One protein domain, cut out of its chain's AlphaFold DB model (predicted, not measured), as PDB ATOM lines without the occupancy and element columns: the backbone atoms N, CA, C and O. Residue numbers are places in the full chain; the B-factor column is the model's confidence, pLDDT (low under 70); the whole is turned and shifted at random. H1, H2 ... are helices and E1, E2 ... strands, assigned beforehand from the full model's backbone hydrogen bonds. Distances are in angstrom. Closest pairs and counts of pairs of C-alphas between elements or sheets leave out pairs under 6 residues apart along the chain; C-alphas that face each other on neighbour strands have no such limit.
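AT A GLANCE: This is residues 3 to 98 of the 112 residues of the protein "ATP-dependent DNA helicase" of Octopus bimaculoides (UniProt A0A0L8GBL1). Little regular structure is here: a strongly twisted sheet, E3 E4 E5 E6 in order, antiparallel, with the strand pair E1 and E2 reaching from it towards loops and the small helix H1, where residues 19 to 25 stick out. The printed part has 96 residues, 34 in named elements, mostly strand, ordered E1 H1 E2 E3 E4 E5 E6. It is loose, radius of gyration of the C-alphas 15.6 A, spanning 48 by 33 by 21 A.

IN THESE COORDINATES: Find C-alpha 10 at (234.073, 284.284, 192.095), where E1, residues 10 to 13, begins. Then come H1, 28 to 32, E2, 43 to 46, E3, 51 to 53, E4, 69 to 75, 16.5 A long, E5, 79 to 84, 16.0 A, and E6, 93 to 97, ending at C-alpha 97 (229.767, 294.410, 183.310).

HOW THE PARTS SIT: In the meander E3 E4 E5 E6, successive antiparallel neighbours, find N 52 and O 70, 2.8 A, N 71 and O 83, 2.9 A, and N 80 and O 96, 2.9 A, within hydrogen-bond range; each successive pair is a hairpin. E1 and E2 are antiparallel, with N 10 and O 46 at 2.9 A. The closest C-alphas of E1 and E4, Arg 10 and Leu 75, are 6.9 A apart. H1, its O i to N i+4 pair within range, is not on the sheet.

THE WHOLE: The farthest C-alphas, Gln 25 and Ala 88, are 48.5 A apart. The printed part has no cut; links E1 to H1 and E3 to E4 are long. Residues 21 to 23 and 35 to 41 have pLDDT under 70.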
ATOM      1  N   ASN A   3     243.278 278.034 190.350       87.19
ATOM      2  CA  ASN A   3     243.414 277.689 191.773       87.19
ATOM      3  C   ASN A   3     244.738 278.151 192.396       87.19
ATOM      4  O   ASN A   3     244.807 278.282 193.613       87.19
ATOM      5  N   ASN A   4     245.747 278.440 191.570       89.75
ATOM      6  CA  ASN A   4     247.066 278.878 192.017       89.75
ATOM      7  C   ASN A   4     247.074 280.361 192.421       89.75
ATOM      8  O   ASN A   4     248.031 280.815 193.041       89.75
ATOM      9  N   PHE A   5     246.032 281.123 192.070       91.19
ATOM     10  CA  PHE A   5     245.900 282.511 192.496       91.19
ATOM     11  C   PHE A   5     245.315 282.581 193.915       91.19
ATOM     12  O   PHE A   5     244.399 281.810 194.243       91.19
ATOM     13  N   PRO A   6     245.827 283.488 194.764       88.38
ATOM     14  CA  PRO A   6     245.337 283.657 196.124       88.38
ATOM     15  C   PRO A   6     243.927 284.264 196.143       88.38
ATOM     16  O   PRO A   6     243.475 284.888 195.182       88.38
ATOM     17  N   GLY A   7     243.244 284.103 197.275       87.56
ATOM     18  CA  GLY A   7     241.906 284.646 197.507       87.56
ATOM     19  C   GLY A   7     240.764 283.750 197.026       87.56
ATOM     20  O   GLY A   7     240.965 282.696 196.403       87.56
ATOM     21  N   GLU A   8     239.549 284.183 197.361       89.75
ATOM     22  CA  GLU A   8     238.321 283.494 196.979       89.75
ATOM     23  C   GLU A   8     238.045 283.631 195.482       89.75
ATOM     24  O   GLU A   8     238.213 284.691 194.873       89.75
ATOM     25  N   GLY A   9     237.618 282.518 194.887       91.88
ATOM     26  CA  GLY A   9     237.117 282.507 193.522       91.88
ATOM     27  C   GLY A   9     235.707 283.068 193.466       91.88
ATOM     28  O   GLY A   9     234.871 282.743 194.303       91.88
ATOM     29  N   ARG A  10     235.428 283.865 192.436       93.62
ATOM     30  CA  ARG A  10     234.073 284.284 192.095       93.62
ATOM     31  C   ARG A  10     233.667 283.663 190.773       93.62
ATOM     32  O   ARG A  10     234.447 283.636 189.820       93.62
ATOM     33  N   GLN A  11     232.436 283.179 190.732       92.12
ATOM     34  CA  GLN A  11     231.811 282.707 189.511       92.12
ATOM     35  C   GLN A  11     230.836 283.733 188.973       92.12
ATOM     36  O   GLN A  11     230.086 284.345 189.732       92.12
ATOM     37  N   TYR A  12     230.828 283.856 187.655       89.31
ATOM     38  CA  TYR A  12     229.797 284.560 186.920       89.31
ATOM     39  C   TYR A  12     229.147 283.571 185.966       89.31
ATOM     40  O   TYR A  12     229.838 282.803 185.291       89.31
ATOM     41  N   LEU A  13     227.821 283.593 185.955       85.56
ATOM     42  CA  LEU A  13     226.999 282.817 185.043       85.56
ATOM     43  C   LEU A  13     226.503 283.746 183.932       85.56
ATOM     44  O   LEU A  13     226.188 284.914 184.204       85.56
ATOM     45  N   SER A  14     226.456 283.245 182.701       80.06
ATOM     46  CA  SER A  14     225.685 283.878 181.639       80.06
ATOM     47  C   SER A  14     224.198 283.796 181.982       80.06
ATOM     48  O   SER A  14     223.758 283.047 182.858       80.06
ATOM     49  N   SER A  15     223.426 284.647 181.324       75.50
ATOM     50  CA  SER A  15     221.974 284.668 181.423       75.50
ATOM     51  C   SER A  15     221.473 284.639 179.994       75.50
ATOM     52  O   SER A  15     221.166 285.687 179.432       75.50
ATOM     53  N   ASP A  16     221.510 283.450 179.404       75.12
ATOM     54  CA  ASP A  16     221.147 283.246 178.009       75.12
ATOM     55  C   ASP A  16     219.624 283.133 177.909       75.12
ATOM     56  O   ASP A  16     218.982 282.407 178.671       75.12
ATOM     57  N   THR A  17     219.043 283.905 177.001       70.69
ATOM     58  CA  THR A  17     217.609 283.888 176.691       70.69
ATOM     59  C   THR A  17     217.421 283.480 175.239       70.69
ATOM     60  O   THR A  17     218.398 283.280 174.543       70.69
ATOM     61  N   ILE A  18     216.184 283.286 174.789       71.81
ATOM     62  CA  ILE A  18     215.873 283.149 173.364       71.81
ATOM     63  C   ILE A  18     214.982 284.325 172.992       71.81
ATOM     64  O   ILE A  18     214.009 284.605 173.692       71.81
ATOM     65  N   VAL A  19     215.298 284.996 171.886       70.50
ATOM     66  CA  VAL A  19     214.512 286.131 171.372       70.50
ATOM     67  C   VAL A  19     213.325 285.658 170.503       70.50
ATOM     68  O   VAL A  19     212.381 286.410 170.260       70.50
ATOM     69  N   ASP A  20     213.324 284.395 170.062       70.94
ATOM     70  CA  ASP A  20     212.270 283.774 169.244       70.94
ATOM     71  C   ASP A  20     210.985 283.430 170.040       70.94
ATOM     72  O   ASP A  20     211.020 283.046 171.211       70.94
ATOM     73  N   ARG A  21     209.824 283.477 169.371       67.88
ATOM     74  CA  ARG A  21     208.510 283.071 169.910       67.88
ATOM     75  C   ARG A  21     208.467 281.600 170.329       67.88
ATOM     76  O   ARG A  21     207.647 281.239 171.169       67.88
ATOM     77  N   ASN A  22     209.346 280.767 169.776       66.88
ATOM     78  CA  ASN A  22     209.459 279.350 170.121       66.88
ATOM     79  C   ASN A  22     210.309 279.078 171.380       66.88
ATOM     80  O   ASN A  22     210.665 277.927 171.621       66.88
ATOM     81  N   TYR A  23     210.618 280.087 172.208       67.06
ATOM     82  CA  TYR A  23     211.445 279.941 173.420       67.06
ATOM     83  C   TYR A  23     211.022 278.790 174.351       67.06
ATOM     84  O   TYR A  23     211.866 278.156 174.974       67.06
ATOM     85  N   HIS A  24     209.726 278.463 174.404       71.56
ATOM     86  CA  HIS A  24     209.193 277.342 175.186       71.56
ATOM     87  C   HIS A  24     209.713 275.959 174.761       71.56
ATOM     88  O   HIS A  24     209.609 275.011 175.534       71.56
ATOM     89  N   GLN A  25     210.230 275.821 173.538       75.12
ATOM     90  CA  GLN A  25     210.708 274.548 172.995       75.12
ATOM     91  C   GLN A  25     212.114 274.179 173.487       75.12
ATOM     92  O   GLN A  25     212.547 273.044 173.289       75.12
ATOM     93  N   TYR A  26     212.817 275.103 174.149       74.38
ATOM     94  CA  TYR A  26     214.204 274.921 174.561       74.38
ATOM     95  C   TYR A  26     214.342 275.094 176.079       74.38
ATOM     96  O   TYR A  26     214.200 276.204 176.595       74.38
ATOM     97  N   PRO A  27     214.629 274.010 176.823       81.00
ATOM     98  CA  PRO A  27     214.897 274.094 178.252       81.00
ATOM     99  C   PRO A  27     216.116 274.970 178.550       81.00
ATOM    100  O   PRO A  27     217.102 274.955 177.816       81.00
ATOM    101  N   GLN A  28     216.104 275.668 179.684       77.75
ATOM    102  CA  GLN A  28     217.233 276.508 180.093       77.75
ATOM    103  C   GLN A  28     218.530 275.701 180.284       77.75
ATOM    104  O   GLN A  28     219.607 276.184 179.955       77.75
ATOM    105  N   ASP A  29     218.439 274.442 180.722       78.19
ATOM    106  CA  ASP A  29     219.602 273.550 180.816       78.19
ATOM    107  C   ASP A  29     220.231 273.259 179.452       78.19
ATOM    108  O   ASP A  29     221.447 273.109 179.353       78.19
ATOM    109  N   PHE A  30     219.432 273.203 178.384       79.38
ATOM    110  CA  PHE A  30     219.962 273.072 177.032       79.38
ATOM    111  C   PHE A  30     220.748 274.330 176.645       79.38
ATOM    112  O   PHE A  30     221.882 274.213 176.189       79.38
ATOM    113  N   LEU A  31     220.195 275.518 176.923       76.50
ATOM    114  CA  LEU A  31     220.845 276.808 176.663       76.50
ATOM    115  C   LEU A  31     222.164 276.972 177.426       76.50
ATOM    116  O   LEU A  31     223.178 277.319 176.832       76.50
ATOM    117  N   ASN A  32     222.177 276.626 178.714       75.19
ATOM    118  CA  ASN A  32     223.360 276.713 179.577       75.19
ATOM    119  C   ASN A  32     224.502 275.771 179.144       75.19
ATOM    120  O   ASN A  32     225.650 275.959 179.549       75.19
ATOM    121  N   ASN A  33     224.194 274.738 178.353       72.31
ATOM    122  CA  ASN A  33     225.168 273.785 177.821       72.31
ATOM    123  C   ASN A  33     225.601 274.100 176.381       72.31
ATOM    124  O   ASN A  33     226.458 273.398 175.836       72.31
ATOM    125  N   LEU A  34     225.040 275.138 175.753       70.56
ATOM    126  CA  LEU A  34     225.481 275.573 174.436       70.56
ATOM    127  C   LEU A  34     226.932 276.062 174.518       70.56
ATOM    128  O   LEU A  34     227.296 276.869 175.371       70.56
ATOM    129  N   ASN A  35     227.767 275.584 173.592       65.25
ATOM    130  CA  ASN A  35     229.137 276.070 173.412       65.25
ATOM    131  C   ASN A  35     229.399 276.555 171.969       65.25
ATOM    132  O   ASN A  35     230.256 275.994 171.280       65.25
ATOM    133  N   PRO A  36     228.629 277.539 171.467       63.81
ATOM    134  CA  PRO A  36     228.861 278.147 170.165       63.81
ATOM    135  C   PRO A  36     230.257 278.736 170.059       63.81
ATOM    136  O   PRO A  36     230.765 279.367 170.992       63.81
ATOM    137  N   SER A  37     230.856 278.604 168.880       59.06
ATOM    138  CA  SER A  37     232.094 279.310 168.585       59.06
ATOM    139  C   SER A  37     231.858 280.824 168.691       59.06
ATOM    140  O   SER A  37     230.938 281.380 168.102       59.06
ATOM    141  N   GLY A  38     232.682 281.500 169.494       57.66
ATOM    142  CA  GLY A  38     232.610 282.955 169.672       57.66
ATOM    143  C   GLY A  38     231.722 283.455 170.818       57.66
ATOM    144  O   GLY A  38     231.751 284.654 171.095       57.66
ATOM    145  N   LEU A  39     231.005 282.582 171.536       63.03
ATOM    146  CA  LEU A  39     230.322 282.955 172.780       63.03
ATOM    147  C   LEU A  39     231.134 282.544 174.012       63.03
ATOM    148  O   LEU A  39     231.935 281.609 173.997       63.03
ATOM    149  N   LEU A  40     230.966 283.313 175.087       63.50
ATOM    150  CA  LEU A  40     231.595 283.007 176.365       63.50
ATOM    151  C   LEU A  40     230.937 281.756 176.947       63.50
ATOM    152  O   LEU A  40     229.719 281.620 176.894       63.50
ATOM    153  N   MET A  41     231.746 280.876 177.540       66.31
ATOM    154  CA  MET A  41     231.241 279.749 178.323       66.31
ATOM    155  C   MET A  41     230.183 280.238 179.319       66.31
ATOM    156  O   MET A  41     230.406 281.254 179.985       66.31
ATOM    157  N   HIS A  42     229.094 279.476 179.475       76.06
ATOM    158  CA  HIS A  42     227.996 279.785 180.402       76.06
ATOM    159  C   HIS A  42     228.481 280.121 181.820       76.06
ATOM    160  O   HIS A  42     227.846 280.857 182.567       76.06
ATOM    161  N   ARG A  43     229.649 279.607 182.203       84.81
ATOM    162  CA  ARG A  43     230.249 279.820 183.510       84.81
ATOM    163  C   ARG A  43     231.699 280.251 183.376       84.81
ATOM    164  O   ARG A  43     232.519 279.530 182.814       84.81
ATOM    165  N   ILE A  44     232.040 281.373 184.003       88.50
ATOM    166  CA  ILE A  44     233.425 281.833 184.146       88.50
ATOM    167  C   ILE A  44     233.798 281.931 185.626       88.50
ATOM    168  O   ILE A  44     233.077 282.514 186.433       88.50
ATOM    169  N   SER A  45     234.933 281.330 185.991       91.88
ATOM    170  CA  SER A  45     235.482 281.361 187.352       91.88
ATOM    171  C   SER A  45     236.761 282.188 187.369       91.88
ATOM    172  O   SER A  45     237.711 281.857 186.664       91.88
ATOM    173  N   LEU A  46     236.795 283.240 188.185       94.50
ATOM    174  CA  LEU A  46     237.916 284.175 188.274       94.50
ATOM    175  C   LEU A  46     238.409 284.310 189.712       94.50
ATOM    176  O   LEU A  46     237.651 284.126 190.664       94.50
ATOM    177  N   LYS A  47     239.679 284.685 189.863       96.06
ATOM    178  CA  LYS A  47     240.284 285.081 191.138       96.06
ATOM    179  C   LYS A  47     240.960 286.435 190.995       96.06
ATOM    180  O   LYS A  47     241.336 286.841 189.898       96.06
ATOM    181  N   LYS A  48     241.136 287.140 192.110       95.38
ATOM    182  CA  LYS A  48     241.917 288.379 192.117       95.38
ATOM    183  C   LYS A  48     243.334 288.092 191.603       95.38
ATOM    184  O   LYS A  48     243.901 287.046 191.908       95.38
ATOM    185  N   TYR A  49     243.885 289.013 190.821       95.69
ATOM    186  CA  TYR A  49     245.210 288.934 190.199       95.69
ATOM    187  C   TYR A  49     245.382 287.873 189.108       95.69
ATOM    188  O   TYR A  49     246.478 287.758 188.561       95.69
ATOM    189  N   CYS A  50     244.335 287.124 188.743       95.56
ATOM    190  CA  CYS A  50     244.446 286.226 187.602       95.56
ATOM    191  C   CYS A  50     244.492 287.020 186.284       95.56
ATOM    192  O   CYS A  50     243.828 288.059 186.163       95.56
ATOM    193  N   PRO A  51     245.245 286.546 185.280       95.69
ATOM    194  CA  PRO A  51     245.206 287.126 183.952       95.69
ATOM    195  C   PRO A  51     243.901 286.749 183.241       95.69
ATOM    196  O   PRO A  51     243.426 285.619 183.355       95.69
ATOM    197  N   ILE A  52     243.344 287.685 182.477       94.56
ATOM    198  CA  ILE A  52     242.206 287.474 181.573       94.56
ATOM    199  C   ILE A  52     242.501 288.109 180.211       94.56
ATOM    200  O   ILE A  52     243.422 288.914 180.077       94.56
ATOM    201  N   MET A  53     241.720 287.761 179.194       94.31
ATOM    202  CA  MET A  53     241.845 288.313 177.847       94.31
ATOM    203  C   MET A  53     240.470 288.731 177.332       94.31
ATOM    204  O   MET A  53     239.495 288.007 177.525       94.31
ATOM    205  N   LEU A  54     240.392 289.887 176.672       91.56
ATOM    206  CA  LEU A  54     239.194 290.259 175.925       91.56
ATOM    207  C   LEU A  54     239.098 289.421 174.652       91.56
ATOM    208  O   LEU A  54     240.056 289.354 173.890       91.56
ATOM    209  N   LEU A  55     237.927 288.838 174.402       87.69
ATOM    210  CA  LEU A  55     237.650 288.060 173.187       87.69
ATOM    211  C   LEU A  55     236.945 288.879 172.092       87.69
ATOM    212  O   LEU A  55     236.595 288.354 171.041       87.69
ATOM    213  N   ARG A  56     236.698 290.168 172.343       85.06
ATOM    214  CA  ARG A  56     235.990 291.073 171.434       85.06
ATOM    215  C   ARG A  56     236.460 292.506 171.603       85.06
ATOM    216  O   ARG A  56     236.973 292.884 172.656       85.06
ATOM    217  N   ASN A  57     236.247 293.293 170.558       89.75
ATOM    218  CA  ASN A  57     236.497 294.724 170.583       89.75
ATOM    219  C   ASN A  57     235.444 295.418 171.450       89.75
ATOM    220  O   ASN A  57     234.251 295.255 171.213       89.75
ATOM    221  N   PHE A  58     235.901 296.165 172.450       89.56
ATOM    222  CA  PHE A  58     235.058 296.988 173.314       89.56
ATOM    223  C   PHE A  58     235.304 298.472 173.033       89.56
ATOM    224  O   PHE A  58     234.383 299.200 172.691       89.56
ATOM    225  N   ASP A  59     236.569 298.886 173.091       93.12
ATOM    226  CA  ASP A  59     237.021 300.234 172.747       93.12
ATOM    227  C   ASP A  59     238.468 300.162 172.219       93.12
ATOM    228  O   ASP A  59     239.439 300.313 172.976       93.12
ATOM    229  N   PRO A  60     238.644 299.856 170.918       93.00
ATOM    230  CA  PRO A  60     239.964 299.702 170.314       93.00
ATOM    231  C   PRO A  60     240.833 300.958 170.408       93.00
ATOM    232  O   PRO A  60     242.047 300.833 170.563       93.00
ATOM    233  N   ALA A  61     240.228 302.150 170.366       93.50
ATOM    234  CA  ALA A  61     240.951 303.417 170.444       93.50
ATOM    235  C   ALA A  61     241.688 303.575 171.783       93.50
ATOM    236  O   ALA A  61     242.756 304.179 171.837       93.50
ATOM    237  N   ASN A  62     241.160 302.973 172.852       93.81
ATOM    238  CA  ASN A  62     241.793 302.963 174.168       93.81
ATOM    239  C   ASN A  62     242.583 301.686 174.493       93.81
ATOM    240  O   ASN A  62     243.076 301.552 175.615       93.81
ATOM    241  N   GLY A  63     242.752 300.778 173.529       93.88
ATOM    242  CA  GLY A  63     243.455 299.508 173.720       93.88
ATOM    243  C   GLY A  63     242.581 298.380 174.278       93.88
ATOM    244  O   GLY A  63     243.099 297.306 174.586       93.88
ATOM    245  N   HIS A  64     241.264 298.576 174.380       95.06
ATOM    246  CA  HIS A  64     240.304 297.556 174.801       95.06
ATOM    247  C   HIS A  64     239.794 296.752 173.593       95.06
ATOM    248  O   HIS A  64     238.606 296.761 173.263       95.06
ATOM    249  N   CYS A  65     240.711 296.076 172.902       93.62
ATOM    250  CA  CYS A  65     240.431 295.255 171.728       93.62
ATOM    251  C   CYS A  65     240.525 293.748 172.022       93.62
ATOM    252  O   CYS A  65     240.944 293.318 173.102       93.62
ATOM    253  N   ASN A  66     240.108 292.940 171.046       92.31
ATOM    254  CA  ASN A  66     240.291 291.494 171.086       92.31
ATOM    255  C   ASN A  66     241.784 291.147 171.242       92.31
ATOM    256  O   ASN A  66     242.637 291.722 170.570       92.31
ATOM    257  N   GLY A  67     242.097 290.212 172.135       92.50
ATOM    258  CA  GLY A  67     243.460 289.796 172.448       92.50
ATOM    259  C   GLY A  67     244.142 290.611 173.551       92.50
ATOM    260  O   GLY A  67     245.151 290.146 174.093       92.50
ATOM    261  N   THR A  68     243.605 291.774 173.951       95.62
ATOM    262  CA  THR A  68     244.184 292.548 175.059       95.62
ATOM    263  C   THR A  68     244.131 291.733 176.346       95.62
ATOM    264  O   THR A  68     243.072 291.246 176.754       95.62
ATOM    265  N   ARG A  69     245.292 291.593 176.993       97.00
ATOM    266  CA  ARG A  69     245.460 290.865 178.253       97.00
ATOM    267  C   ARG A  69     245.379 291.822 179.435       97.00
ATOM    268  O   ARG A  69     246.012 292.878 179.429       97.00
ATOM    269  N   TYR A  70     244.651 291.412 180.463       97.56
ATOM    270  CA  TYR A  70     244.456 292.170 181.690       97.56
ATOM    271  C   TYR A  70     244.828 291.346 182.910       97.56
ATOM    272  O   TYR A  70     244.761 290.120 182.875       97.56
ATOM    273  N   THR A  71     245.119 292.032 184.007       97.25
ATOM    274  CA  THR A  71     245.170 291.452 185.350       97.25
ATOM    275  C   THR A  71     243.924 291.884 186.112       97.25
ATOM    276  O   THR A  71     243.636 293.078 186.193       97.25
ATOM    277  N   VAL A  72     243.183 290.932 186.682       96.94
ATOM    278  CA  VAL A  72     242.000 291.229 187.508       96.94
ATOM    279  C   VAL A  72     242.424 291.940 188.791       96.94
ATOM    280  O   VAL A  72     243.249 291.425 189.548       96.94
ATOM    281  N   THR A  73     241.832 293.094 189.083       96.94
ATOM    282  CA  THR A  73     242.123 293.872 190.297       96.94
ATOM    283  C   THR A  73     241.024 293.742 191.342       96.94
ATOM    284  O   THR A  73     241.338 293.677 192.532       96.94
ATOM    285  N   GLN A  74     239.760 293.626 190.927       96.12
ATOM    286  CA  GLN A  74     238.624 293.431 191.828       96.12
ATOM    287  C   GLN A  74     237.512 292.595 191.178       96.12
ATOM    288  O   GLN A  74     237.288 292.647 189.969       96.12
ATOM    289  N   LEU A  75     236.806 291.817 192.001       96.00
ATOM    290  CA  LEU A  75     235.675 290.983 191.595       96.00
ATOM    291  C   LEU A  75     234.441 291.367 192.418       96.00
ATOM    292  O   LEU A  75     234.323 290.975 193.579       96.00
ATOM    293  N   ASN A  76     233.535 292.133 191.812       94.56
ATOM    294  CA  ASN A  76     232.285 292.578 192.427       94.56
ATOM    295  C   ASN A  76     231.105 291.713 191.948       94.56
ATOM    296  O   ASN A  76     231.276 290.759 191.193       94.56
ATOM    297  N   SER A  77     229.880 291.967 192.417       91.31
ATOM    298  CA  SER A  77     228.721 291.101 192.091       91.31
ATOM    299  C   SER A  77     228.324 291.136 190.621       91.31
ATOM    300  O   SER A  77     227.940 290.111 190.068       91.31
ATOM    301  N   HIS A  78     228.493 292.284 189.971       89.25
ATOM    302  CA  HIS A  78     228.070 292.489 188.584       89.25
ATOM    303  C   HIS A  78     229.157 293.111 187.703       89.25
ATOM    304  O   HIS A  78     228.906 293.380 186.532       89.25
ATOM    305  N   VAL A  79     230.345 293.359 188.265       93.44
ATOM    306  CA  VAL A  79     231.437 294.068 187.597       93.44
ATOM    307  C   VAL A  79     232.762 293.387 187.916       93.44
ATOM    308  O   VAL A  79     233.077 293.139 189.082       93.44
ATOM    309  N   ILE A  80     233.547 293.130 186.878       95.50
ATOM    310  CA  ILE A  80     234.948 292.729 186.981       95.50
ATOM    311  C   ILE A  80     235.792 293.969 186.710       95.50
ATOM    312  O   ILE A  80     235.653 294.600 185.663       95.50
ATOM    313  N   GLU A  81     236.671 294.312 187.644       97.06
ATOM    314  CA  GLU A  81     237.677 295.343 187.422       97.06
ATOM    315  C   GLU A  81     238.987 294.682 186.999       97.06
ATOM    316  O   GLU A  81     239.449 293.717 187.624       97.06
ATOM    317  N   ALA A  82     239.588 295.199 185.933       97.25
ATOM    318  CA  ALA A  82     240.859 294.706 185.434       97.25
ATOM    319  C   ALA A  82     241.714 295.843 184.863       97.25
ATOM    320  O   ALA A  82     241.203 296.874 184.428       97.25
ATOM    321  N   VAL A  83     243.031 295.645 184.848       98.06
ATOM    322  CA  VAL A  83     244.006 296.590 184.281       98.06
ATOM    323  C   VAL A  83     244.752 295.952 183.126       98.06
ATOM    324  O   VAL A  83     245.090 294.773 183.209       98.06
ATOM    325  N   ILE A  84     245.017 296.709 182.060       98.00
ATOM    326  CA  ILE A  84     245.827 296.220 180.939       98.00
ATOM    327  C   ILE A  84     247.208 295.834 181.473       98.00
ATOM    328  O   ILE A  84     247.883 296.648 182.103       98.00
ATOM    329  N   ALA A  85     247.605 294.585 181.233       97.06
ATOM    330  CA  ALA A  85     248.807 294.014 181.828       97.06
ATOM    331  C   ALA A  85     250.091 294.453 181.109       97.06
ATOM    332  O   ALA A  85     251.137 294.582 181.740       97.06
ATOM    333  N   ILE A  86     250.025 294.640 179.787       94.25
ATOM    334  CA  ILE A  86     251.192 294.869 178.923       94.25
ATOM    335  C   ILE A  86     250.855 295.781 177.734       94.25
ATOM    336  O   ILE A  86     249.703 295.863 177.310       94.25
ATOM    337  N   GLY A  87     251.880 296.413 177.155       93.81
ATOM    338  CA  GLY A  87     251.779 297.227 175.937       93.81
ATOM    339  C   GLY A  87     251.619 298.729 176.192       93.81
ATOM    340  O   GLY A  87     251.674 299.191 177.329       93.81
ATOM    341  N   ALA A  88     251.408 299.496 175.118       93.75
ATOM    342  CA  ALA A  88     251.349 300.965 175.153       93.75
ATOM    343  C   ALA A  88     250.226 301.530 176.042       93.75
ATOM    344  O   ALA A  88     250.308 302.658 176.514       93.75
ATOM    345  N   HIS A  89     249.188 300.731 176.290       94.81
ATOM    346  CA  HIS A  89     248.042 301.090 177.124       94.81
ATOM    347  C   HIS A  89     248.104 300.470 178.533       94.81
ATOM    348  O   HIS A  89     247.092 300.450 179.235       94.81
ATOM    349  N   SER A  90     249.263 299.941 178.946       96.44
ATOM    350  CA  SER A  90     249.448 299.306 180.256       96.44
ATOM    351  C   SER A  90     248.987 300.208 181.406       96.44
ATOM    352  O   SER A  90     249.175 301.423 181.383       96.44
ATOM    353  N   GLY A  91     248.346 299.603 182.406       96.69
ATOM    354  CA  GLY A  91     247.805 300.309 183.567       96.69
ATOM    355  C   GLY A  91     246.433 300.962 183.356       96.69
ATOM    356  O   GLY A  91     245.788 301.308 184.349       96.69
ATOM    357  N   LYS A  92     245.923 301.078 182.117       96.44
ATOM    358  CA  LYS A  92     244.535 301.522 181.893       96.44
ATOM    359  C   LYS A  92     243.548 300.519 182.494       96.44
ATOM    360  O   LYS A  92     243.682 299.307 182.307       96.44
ATOM    361  N   ARG A  93     242.548 301.040 183.210       96.44
ATOM    362  CA  ARG A  93     241.484 300.260 183.856       96.44
ATOM    363  C   ARG A  93     240.329 300.003 182.900       96.44
ATOM    364  O   ARG A  93     239.992 300.858 182.090       96.44
ATOM    365  N   LEU A  94     239.698 298.849 183.062       95.56
ATOM    366  CA  LEU A  94     238.458 298.472 182.406       95.56
ATOM    367  C   LEU A  94     237.494 297.895 183.445       95.56
ATOM    368  O   LEU A  94     237.879 297.059 184.267       95.56
ATOM    369  N   PHE A  95     236.238 298.324 183.369       95.69
ATOM    370  CA  PHE A  95     235.135 297.775 184.149       95.69
ATOM    371  C   PHE A  95     234.256 296.945 183.221       95.69
ATOM    372  O   PHE A  95     233.609 297.478 182.324       95.69
ATOM    373  N   ILE A  96     234.258 295.631 183.420       92.38
ATOM    374  CA  ILE A  96     233.508 294.690 182.593       92.38
ATOM    375  C   ILE A  96     232.231 294.323 183.345       92.38
ATOM    376  O   ILE A  96     232.274 293.581 184.329       92.38
ATOM    377  N   SER A  97     231.098 294.858 182.896       90.44
ATOM    378  CA  SER A  97     229.767 294.410 183.310       90.44
ATOM    379  C   SER A  97     229.295 293.235 182.443       90.44
ATOM    380  O   SER A  97     229.970 292.829 181.493       90.44
ATOM    381  N   ARG A  98     228.126 292.661 182.755       84.12
ATOM    382  CA  ARG A  98     227.470 291.731 181.824       84.12
ATOM    383  C   ARG A  98     227.121 292.484 180.541       84.12
ATOM    384  O   ARG A  98     226.385 293.465 180.586       84.12
TER     385      ARG A  98